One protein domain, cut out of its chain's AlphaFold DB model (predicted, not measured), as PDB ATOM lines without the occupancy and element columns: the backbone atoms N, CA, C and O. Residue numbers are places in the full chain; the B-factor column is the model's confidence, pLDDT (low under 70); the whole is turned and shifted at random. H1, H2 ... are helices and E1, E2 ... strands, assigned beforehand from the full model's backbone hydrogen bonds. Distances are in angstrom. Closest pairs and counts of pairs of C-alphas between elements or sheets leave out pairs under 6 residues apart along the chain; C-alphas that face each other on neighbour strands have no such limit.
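AT A GLANCE: This is residues 4 to 75 of the 77 residues of an uncharacterized protein of Galactobacter valiniphilus (UniProt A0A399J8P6). A twisted sheet of three antiparallel strands, E1, E2 and E3, has one short helix, H1, over one face, running across the strands, while a second short helix, H2, packs on H1 and is not on the sheet. The long loop between the two helices reaches away from the body, where residues 16 to 21 stick out, and the longest distance runs from this loop to the turn region early in E3. The printed part has 72 residues with two named helices and three named strands, in the order H1, H2, E1, E2, E3; the sheet runs E1, E2, E3, all antiparallel, and the class is mixed, helices and strands. The whole is only just compact, close to loose, with a radius of gyration of the C-alphas of 13.0 A and spans of 37 by 30 by 25 A.

HOW THE PARTS SIT: The sheet is a meander, each strand the antiparallel neighbour of the one before: E1, residues 43 to 49, then E2, residues 52 to 62, then E3, residues 64 to 74. E2 is the inner strand, and E1 and E3 are the edge strands. E1 and E2 form a hairpin, with 157 degrees between their directions; the C-alphas of Gln 46 and Phe 56 face each other at 4.3 A. Across this pair N 47 and O 55 are within hydrogen-bond range at 2.8 A, and N 45 and O 57 at 2.9 A. E2 and E3 form a second hairpin, with 160 degrees between their directions; C-alphas 55 and 74 face each other at 4.3 A. Here N 58 and O 71 are within hydrogen-bond range at 2.9 A, and N 69 and O 60 at 2.8 A. E3 bends by 63 degrees at residue 67. The C-alphas of the sheet lie up to 5.1 A off their best plane. H1, residues 4 to 12, is on the sheet at a height over the sheet of 10.4 A. It lies over E1 and only just over E2, on which 3 of its C-alphas fall. On the local plane its line stands at 70 degrees to that of E1, across the strands. The closest C-alphas of H1 and E1 are those of Ser 5 and Gln 46, 7.4 A apart. H2, residues 28 to 35, is not on the sheet and is apart from E2 and E3. H1 and H2 touch and form a helical hairpin, at a shallow tilt of 30 degrees, opposite ways; their closest C-alphas are those of Ala 6 and Ile 35, 5.6 A apart. In H1 and H2 every O i to N i+4 pair is within hydrogen-bond range.

IN THESE COORDINATES: E2, residues 52 to 62, measures 30.5 A from first to last C-alpha, E3, residues 64 to 74, 26.8 A, and E1, residues 43 to 49, 19.7 A. H1, residues 4 to 12, measures 11.7 A and begins at C-alpha 4, (105.431, 250.357, 346.174). H2, residues 28 to 35, measures 10.8 A. C-alpha 52, where E2 begins, is at (115.196, 256.010, 339.970), and C-alpha 74, where E3 ends, is at (116.640, 261.910, 350.086).

THE WHOLE: The two C-alphas farthest apart are those of Pro 16 and Thr 66, at 37.1 A. The first and last printed C-alphas, of Glu 4 and His 75, are 15.9 A apart. The printed part has no cut. The link from H1 to H2 is long, with 15 residues, and its residues 16 to 21 stand free. The link from H2 to E1 is short, with 7 residues, and those from E1 to E2 and from E2 to E3 are tight. The mean pLDDT of the printed part is 94.1, and no printed residue is under 70.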
ATOM      1  N   GLU A   4     104.162 250.927 346.628       97.56
ATOM      2  CA  GLU A   4     105.431 250.357 346.174       97.56
ATOM      3  C   GLU A   4     106.633 251.250 346.522       97.56
ATOM      4  O   GLU A   4     107.605 250.769 347.094       97.56
ATOM      5  N   SER A   5     106.573 252.554 346.227       97.38
ATOM      6  CA  SER A   5     107.668 253.478 346.554       97.38
ATOM      7  C   SER A   5     107.853 253.659 348.062       97.38
ATOM      8  O   SER A   5     108.992 253.764 348.511       97.38
ATOM      9  N   ALA A   6     106.768 253.643 348.842       97.69
ATOM     10  CA  ALA A   6     106.838 253.712 350.298       97.69
ATOM     11  C   ALA A   6     107.590 252.509 350.887       97.69
ATOM     12  O   ALA A   6     108.495 252.700 351.694       97.69
ATOM     13  N   HIS A   7     107.291 251.294 350.415       97.62
ATOM     14  CA  HIS A   7     108.026 250.090 350.812       97.62
ATOM     15  C   HIS A   7     109.490 250.130 350.379       97.62
ATOM     16  O   HIS A   7     110.365 249.800 351.173       97.62
ATOM     17  N   VAL A   8     109.790 250.586 349.156       96.69
ATOM     18  CA  VAL A   8     111.187 250.755 348.723       96.69
ATOM     19  C   VAL A   8     111.940 251.665 349.694       96.69
ATOM     20  O   VAL A   8     113.005 251.279 350.166       96.69
ATOM     21  N   ILE A   9     111.395 252.833 350.034       96.25
ATOM     22  CA  ILE A   9     112.031 253.749 350.990       96.25
ATOM     23  C   ILE A   9     112.198 253.070 352.357       96.25
ATOM     24  O   ILE A   9     113.321 252.948 352.837       96.25
ATOM     25  N   ALA A  10     111.113 252.566 352.947       96.81
ATOM     26  CA  ALA A  10     111.133 252.049 354.311       96.81
ATOM     27  C   ALA A  10     112.050 250.821 354.475       96.81
ATOM     28  O   ALA A  10     112.826 250.719 355.432       96.81
ATOM     29  N   ASP A  11     112.012 249.897 353.513       96.62
ATOM     30  CA  ASP A  11     112.731 248.627 353.596       96.62
ATOM     31  C   ASP A  11     114.188 248.741 353.129       96.62
ATOM     32  O   ASP A  11     115.050 248.022 353.643       96.62
ATOM     33  N   THR A  12     114.491 249.626 352.169       95.81
ATOM     34  CA  THR A  12     115.795 249.614 351.477       95.81
ATOM     35  C   THR A  12     116.686 250.807 351.772       95.81
ATOM     36  O   THR A  12     117.904 250.672 351.649       95.81
ATOM     37  N   TRP A  13     116.134 251.949 352.187       95.12
ATOM     38  CA  TRP A  13     116.962 253.100 352.530       95.12
ATOM     39  C   TRP A  13     117.538 252.875 353.922       95.12
ATOM     40  O   TRP A  13     116.811 252.837 354.919       95.12
ATOM     41  N   LYS A  14     118.850 252.629 353.948       93.94
ATOM     42  CA  LYS A  14     119.627 252.355 355.153       93.94
ATOM     43  C   LYS A  14     120.849 253.250 355.174       93.94
ATOM     44  O   LYS A  14     121.615 253.296 354.208       93.94
ATOM     45  N   TYR A  15     121.046 253.932 356.284       91.50
ATOM     46  CA  TYR A  15     122.111 254.894 356.470       91.50
ATOM     47  C   TYR A  15     123.119 254.355 357.489       91.50
ATOM     48  O   TYR A  15     122.750 253.741 358.489       91.50
ATOM     49  N   PRO A  16     124.429 254.554 357.267       93.50
ATOM     50  CA  PRO A  16     125.420 254.193 358.266       93.50
ATOM     51  C   PRO A  16     125.333 255.135 359.471       93.50
ATOM     52  O   PRO A  16     125.011 256.320 359.338       93.50
ATOM     53  N   ALA A  17     125.731 254.635 360.640       94.94
ATOM     54  CA  ALA A  17     125.896 255.464 361.826       94.94
ATOM     55  C   ALA A  17     126.780 256.700 361.534       94.94
ATOM     56  O   ALA A  17     127.785 256.592 360.818       94.94
ATOM     57  N   PRO A  18     126.450 257.876 362.095       94.50
ATOM     58  CA  PRO A  18     125.423 258.113 363.113       94.50
ATOM     59  C   PRO A  18     124.050 258.493 362.534       94.50
ATOM     60  O   PRO A  18     123.284 259.150 363.226       94.50
ATOM     61  N   TYR A  19     123.775 258.186 361.265       92.31
ATOM     62  CA  TYR A  19     122.551 258.584 360.560       92.31
ATOM     63  C   TYR A  19     121.526 257.452 360.441       92.31
ATOM     64  O   TYR A  19     120.485 257.641 359.827       92.31
ATOM     65  N   ASP A  20     121.802 256.301 361.047       93.62
ATOM     66  CA  ASP A  20     120.939 255.117 361.096       93.62
ATOM     67  C   ASP A  20     119.590 255.377 361.785       93.62
ATOM     68  O   ASP A  20     118.640 254.633 361.583       93.62
ATOM     69  N   PHE A  21     119.460 256.480 362.529       92.44
ATOM     70  CA  PHE A  21     118.169 256.947 363.042       92.44
ATOM     71  C   PHE A  21     117.207 257.444 361.948       92.44
ATOM     72  O   PHE A  21     116.030 257.623 362.234       92.44
ATOM     73  N   TYR A  22     117.686 257.695 360.723       91.62
ATOM     74  CA  TYR A  22     116.826 258.000 359.573       91.62
ATOM     75  C   TYR A  22     116.285 256.745 358.883       91.62
ATOM     76  O   TYR A  22     115.422 256.862 358.010       91.62
ATOM     77  N   ASP A  23     116.784 255.555 359.227       94.56
ATOM     78  CA  ASP A  23     116.212 254.317 358.719       94.56
ATOM     79  C   ASP A  23     114.773 254.237 359.218       94.56
ATOM     80  O   ASP A  23     114.538 254.168 360.419       94.56
ATOM     81  N   THR A  24     113.799 254.152 358.315       93.94
ATOM     82  CA  THR A  24     112.389 254.043 358.725       93.94
ATOM     83  C   THR A  24     112.139 252.798 359.585       93.94
ATOM     84  O   THR A  24     111.191 252.751 360.343       93.94
ATOM     85  N   THR A  25     113.004 251.781 359.505       95.38
ATOM     86  CA  THR A  25     112.942 250.572 360.348       95.38
ATOM     87  C   THR A  25     113.580 250.733 361.730       95.38
ATOM     88  O   THR A  25     113.577 249.770 362.498       95.38
ATOM     89  N   ALA A  26     114.213 251.872 362.030       94.69
ATOM     90  CA  ALA A  26     114.797 252.137 363.344       94.69
ATOM     91  C   ALA A  26     113.711 252.315 364.417       94.69
ATOM     92  O   ALA A  26     113.934 251.931 365.567       94.69
ATOM     93  N   ASP A  27     112.536 252.815 364.021       94.62
ATOM     94  CA  ASP A  27     111.328 252.896 364.839       94.62
ATOM     95  C   ASP A  27     110.177 252.147 364.148       94.62
ATOM     96  O   ASP A  27     109.942 252.281 362.949       94.62
ATOM     97  N   ARG A  28     109.469 251.298 364.900       94.75
ATOM     98  CA  ARG A  28     108.360 250.512 364.345       94.75
ATOM     99  C   ARG A  28     107.165 251.397 364.018       94.75
ATOM    100  O   ARG A  28     106.488 251.129 363.031       94.75
ATOM    101  N   ASP A  29     106.901 252.397 364.848       95.06
ATOM    102  CA  ASP A  29     105.725 253.239 364.678       95.06
ATOM    103  C   ASP A  29     105.921 254.132 363.434       95.06
ATOM    104  O   ASP A  29     105.032 254.176 362.583       95.06
ATOM    105  N   ASP A  30     107.131 254.673 363.221       92.69
ATOM    106  CA  ASP A  30     107.497 255.380 361.978       92.69
ATOM    107  C   ASP A  30     107.341 254.482 360.740       92.69
ATOM    108  O   ASP A  30     106.826 254.914 359.708       92.69
ATOM    109  N   TYR A  31     107.773 253.218 360.823       96.38
ATOM    110  CA  TYR A  31     107.612 252.255 359.733       96.38
ATOM    111  C   TYR A  31     106.142 252.036 359.378       96.38
ATOM    112  O   TYR A  31     105.776 252.140 358.205       96.38
ATOM    113  N   GLU A  32     105.313 251.723 360.379       96.62
ATOM    114  CA  GLU A  32     103.885 251.447 360.204       96.62
ATOM    115  C   GLU A  32     103.158 252.657 359.600       96.62
ATOM    116  O   GLU A  32     102.405 252.482 358.638       96.62
ATOM    117  N   GLU A  33     103.449 253.872 360.074       94.06
ATOM    118  CA  GLU A  33     102.889 255.110 359.519       94.06
ATOM    119  C   GLU A  33     103.325 255.352 358.070       94.06
ATOM    120  O   GLU A  33     102.509 255.701 357.210       94.06
ATOM    121  N   PHE A  34     104.599 255.116 357.756       95.38
ATOM    122  CA  PHE A  34     105.136 255.393 356.427       95.38
ATOM    123  C   PHE A  34     104.545 254.480 355.342       95.38
ATOM    124  O   PHE A  34     104.296 254.931 354.218       95.38
ATOM    125  N   ILE A  35     104.291 253.202 355.652       96.88
ATOM    126  CA  ILE A  35     103.764 252.228 354.678       96.88
ATOM    127  C   ILE A  35     102.231 252.188 354.593       96.88
ATOM    128  O   ILE A  35     101.708 251.518 353.701       96.88
ATOM    129  N   SER A  36     101.515 252.899 355.470       97.31
ATOM    130  CA  SER A  36     100.048 252.868 355.565       97.31
ATOM    131  C   SER A  36      99.408 254.058 354.836       97.31
ATOM    132  O   SER A  36      99.425 255.179 355.346       97.31
ATOM    133  N   PRO A  37      98.805 253.870 353.642       96.50
ATOM    134  CA  PRO A  37      98.305 254.989 352.836       96.50
ATOM    135  C   PRO A  37      97.185 255.801 353.483       96.50
ATOM    136  O   PRO A  37      96.973 256.954 353.121       96.50
ATOM    137  N   ASP A  38      96.447 255.198 354.409       96.38
ATOM    138  CA  ASP A  38      95.405 255.846 355.201       96.38
ATOM    139  C   ASP A  38      95.957 256.810 356.261       96.38
ATOM    140  O   ASP A  38      95.209 257.664 356.738       96.38
ATOM    141  N   GLN A  39      97.251 256.721 356.576       95.00
ATOM    142  CA  GLN A  39      97.949 257.607 357.512       95.00
ATOM    143  C   GLN A  39      98.768 258.698 356.809       95.00
ATOM    144  O   GLN A  39      99.320 259.577 357.464       95.00
ATOM    145  N   TRP A  40      98.843 258.681 355.477       94.81
ATOM    146  CA  TRP A  40      99.629 259.662 354.739       94.81
ATOM    147  C   TRP A  40      99.063 261.082 354.849       94.81
ATOM    148  O   TRP A  40      97.842 261.273 354.816       94.81
ATOM    149  N   PRO A  41      99.940 262.102 354.879       92.19
ATOM    150  CA  PRO A  41      99.495 263.481 354.835       92.19
ATOM    151  C   PRO A  41      98.799 263.779 353.505       92.19
ATOM    152  O   PRO A  41      99.020 263.124 352.480       92.19
ATOM    153  N   SER A  42      97.980 264.832 353.513       89.25
ATOM    154  CA  SER A  42      97.226 265.295 352.340       89.25
ATOM    155  C   SER A  42      98.119 265.533 351.123       89.25
ATOM    156  O   SER A  42      97.700 265.294 349.986       89.25
ATOM    157  N   HIS A  43      99.365 265.941 351.365       94.19
ATOM    158  CA  HIS A  43     100.377 266.026 350.340       94.19
ATOM    159  C   HIS A  43     101.592 265.169 350.663       94.19
ATOM    160  O   HIS A  43     102.371 265.469 351.567       94.19
ATOM    161  N   PHE A  44     101.782 264.134 349.849       97.00
ATOM    162  CA  PHE A  44     102.931 263.251 349.922       97.00
ATOM    163  C   PHE A  44     103.405 262.906 348.513       97.00
ATOM    164  O   PHE A  44     102.747 262.175 347.761       97.00
ATOM    165  N   TRP A  45     104.563 263.423 348.130       97.38
ATOM    166  CA  TRP A  45     105.129 263.251 346.799       97.38
ATOM    167  C   TRP A  45     106.371 262.374 346.836       97.38
ATOM    168  O   TRP A  45     107.175 262.450 347.755       97.38
ATOM    169  N   GLN A  46     106.533 261.565 345.793       96.88
ATOM    170  CA  GLN A  46     107.768 260.837 345.516       96.88
ATOM    171  C   GLN A  46     108.518 261.544 344.388       96.88
ATOM    172  O   GLN A  46     107.895 262.065 343.460       96.88
ATOM    173  N   VAL A  47     109.843 261.544 344.453       96.75
ATOM    174  CA  VAL A  47     110.720 262.222 343.498       96.75
ATOM    175  C   VAL A  47     111.527 261.180 342.744       96.75
ATOM    176  O   VAL A  47     112.213 260.354 343.340       96.75
ATOM    177  N   HIS A  48     111.437 261.241 341.418       95.50
ATOM    178  CA  HIS A  48     112.146 260.348 340.510       95.50
ATOM    179  C   HIS A  48     113.141 261.132 339.663       95.50
ATOM    180  O   HIS A  48     112.815 262.208 339.161       95.50
ATOM    181  N   HIS A  49     114.332 260.575 339.457       95.06
ATOM    182  CA  HIS A  49     115.331 261.105 338.534       95.06
ATOM    183  C   HIS A  49     115.853 259.973 337.649       95.06
ATOM    184  O   HIS A  49     116.404 258.999 338.140       95.06
ATOM    185  N   GLY A  50     115.651 260.076 336.332       92.88
ATOM    186  CA  GLY A  50     116.079 259.028 335.396       92.88
ATOM    187  C   GLY A  50     115.332 257.692 335.530       92.88
ATOM    188  O   GLY A  50     115.776 256.707 334.955       92.88
ATOM    189  N   GLY A  51     114.200 257.664 336.242       91.44
ATOM    190  CA  GLY A  51     113.455 256.442 336.575       91.44
ATOM    191  C   GLY A  51     113.781 255.879 337.961       91.44
ATOM    192  O   GLY A  51     113.049 255.016 338.437       91.44
ATOM    193  N   ASP A  52     114.815 256.406 338.619       94.06
ATOM    194  CA  ASP A  52     115.196 256.010 339.970       94.06
ATOM    195  C   ASP A  52     114.450 256.847 341.009       94.06
ATOM    196  O   ASP A  52     114.347 258.072 340.883       94.06
ATOM    197  N   LEU A  53     113.961 256.191 342.063       96.19
ATOM    198  CA  LEU A  53     113.385 256.849 343.232       96.19
ATOM    199  C   LEU A  53     114.519 257.451 344.073       96.19
ATOM    200  O   LEU A  53     115.294 256.718 344.678       96.19
ATOM    201  N   VAL A  54     114.597 258.782 344.117       96.25
ATOM    202  CA  VAL A  54     115.702 259.518 344.766       96.25
ATOM    203  C   VAL A  54     115.272 260.315 345.994       96.25
ATOM    204  O   VAL A  54     116.107 260.844 346.729       96.25
ATOM    205  N   GLY A  55     113.965 260.460 346.208       96.00
ATOM    206  CA  GLY A  55     113.452 261.327 347.257       96.00
ATOM    207  C   GLY A  55     111.962 261.190 347.499       96.00
ATOM    208  O   GLY A  55     111.219 260.625 346.692       96.00
ATOM    209  N   PHE A  56     111.516 261.808 348.580       96.81
ATOM    210  CA  PHE A  56     110.123 262.136 348.825       96.81
ATOM    211  C   PHE A  56     110.034 263.464 349.570       96.81
ATOM    212  O   PHE A  56     110.986 263.871 350.231       96.81
ATOM    213  N   PHE A  57     108.883 264.122 349.501       97.12
ATOM    214  CA  PHE A  57     108.583 265.226 350.403       97.12
ATOM    215  C   PHE A  57     107.100 265.261 350.757       97.12
ATOM    216  O   PHE A  57     106.254 264.805 349.979       97.12
ATOM    217  N   THR A  58     106.795 265.799 351.930       95.75
ATOM    218  CA  THR A  58     105.432 266.035 352.409       95.75
ATOM    219  C   THR A  58     105.203 267.526 352.609       95.75
ATOM    220  O   THR A  58     106.155 268.300 352.724       95.75
ATOM    221  N   ALA A  59     103.939 267.937 352.603       94.19
ATOM    222  CA  ALA A  59     103.549 269.265 353.052       94.19
ATOM    223  C   ALA A  59     102.245 269.188 353.844       94.19
ATOM    224  O   ALA A  59     101.241 268.662 353.345       94.19
ATOM    225  N   GLU A  60     102.254 269.737 355.052       92.50
ATOM    226  CA  GLU A  60     101.089 269.757 355.932       92.50
ATOM    227  C   GLU A  60     100.983 271.060 356.736       92.50
ATOM    228  O   GLU A  60     102.000 271.700 357.008       92.50
ATOM    229  N   PRO A  61      99.770 271.503 357.112       91.56
ATOM    230  CA  PRO A  61      99.600 272.720 357.897       91.56
ATOM    231  C   PRO A  61     100.282 272.632 359.266       91.56
ATOM    232  O   PRO A  61     100.031 271.705 360.033       91.56
ATOM    233  N   SER A  62     101.072 273.642 359.624       87.00
ATOM    234  CA  SER A  62     101.788 273.671 360.902       87.00
ATOM    235  C   SER A  62     100.974 274.389 361.987       87.00
ATOM    236  O   SER A  62     101.311 275.504 362.374       87.00
ATOM    237  N   GLY A  63      99.865 273.813 362.460       82.50
ATOM    238  CA  GLY A  63      99.011 274.382 363.527       82.50
ATOM    239  C   GLY A  63      98.284 275.711 363.208       82.50
ATOM    240  O   GLY A  63      97.194 275.949 363.723       82.50
ATOM    241  N   ASP A  64      98.854 276.548 362.342       88.56
ATOM    242  CA  ASP A  64      98.282 277.694 361.644       88.56
ATOM    243  C   ASP A  64      98.058 277.274 360.187       88.56
ATOM    244  O   ASP A  64      98.997 276.882 359.494       88.56
ATOM    245  N   GLU A  65      96.817 277.356 359.706       81.81
ATOM    246  CA  GLU A  65      96.438 276.914 358.356       81.81
ATOM    247  C   GLU A  65      97.146 277.686 357.227       81.81
ATOM    248  O   GLU A  65      97.168 277.236 356.079       81.81
ATOM    249  N   THR A  66      97.743 278.840 357.532       90.25
ATOM    250  CA  THR A  66      98.501 279.656 356.575       90.25
ATOM    251  C   THR A  66      99.978 279.274 356.477       90.25
ATOM    252  O   THR A  66     100.661 279.729 355.556       90.25
ATOM    253  N   VAL A  67     100.473 278.427 357.382       92.56
ATOM    254  CA  VAL A  67     101.867 277.974 357.428       92.56
ATOM    255  C   VAL A  67     101.921 276.481 357.118       92.56
ATOM    256  O   VAL A  67     101.075 275.712 357.562       92.56
ATOM    257  N   GLN A  68     102.897 276.069 356.311       92.69
ATOM    258  CA  GLN A  68     103.094 274.672 355.929       92.69
ATOM    259  C   GLN A  68     104.441 274.184 356.459       92.69
ATOM    260  O   GLN A  68     105.464 274.838 356.241       92.69
ATOM    261  N   GLU A  69     104.433 273.032 357.116       94.38
ATOM    262  CA  GLU A  69     105.625 272.246 357.394       94.38
ATOM    263  C   GLU A  69     105.953 271.396 356.167       94.38
ATOM    264  O   GLU A  69     105.061 270.820 355.543       94.38
ATOM    265  N   ILE A  70     107.231 271.367 355.787       94.75
ATOM    266  CA  ILE A  70     107.724 270.573 354.664       94.75
ATOM    267  C   ILE A  70     108.790 269.626 355.194       94.75
ATOM    268  O   ILE A  70     109.839 270.083 355.656       94.75
ATOM    269  N   SER A  71     108.552 268.327 355.039       93.19
ATOM    270  CA  SER A  71     109.520 267.279 355.365       93.19
ATOM    271  C   SER A  71     110.075 266.661 354.088       93.19
ATOM    272  O   SER A  71     109.365 266.519 353.094       93.19
ATOM    273  N   LEU A  72     111.361 266.315 354.096       94.56
ATOM    274  CA  LEU A  72     112.104 265.808 352.941       94.56
ATOM    275  C   LEU A  72     112.927 264.591 353.360       94.56
ATOM    276  O   LEU A  72     113.688 264.665 354.321       94.56
ATOM    277  N   GLY A  73     112.851 263.523 352.572       93.62
ATOM    278  CA  GLY A  73     113.803 262.418 352.611       93.62
ATOM    279  C   GLY A  73     114.501 262.283 351.265       93.62
ATOM    280  O   GLY A  73     113.854 262.352 350.219       93.62
ATOM    281  N   LEU A  74     115.822 262.103 351.282       92.44
ATOM    282  CA  LEU A  74     116.640 261.910 350.086       92.44
ATOM    283  C   LEU A  74     117.516 260.675 350.242       92.44
ATOM    284  O   LEU A  74     118.128 260.455 351.288       92.44
ATOM    285  N   HIS A  75     117.646 259.927 349.158       89.94
ATOM    286  CA  HIS A  75     118.571 258.813 349.067       89.94
ATOM    287  C   HIS A  75     119.169 258.815 347.669       89.94
ATOM    288  O   HIS A  75     118.494 258.561 346.671       89.94
TER     289      HIS A  75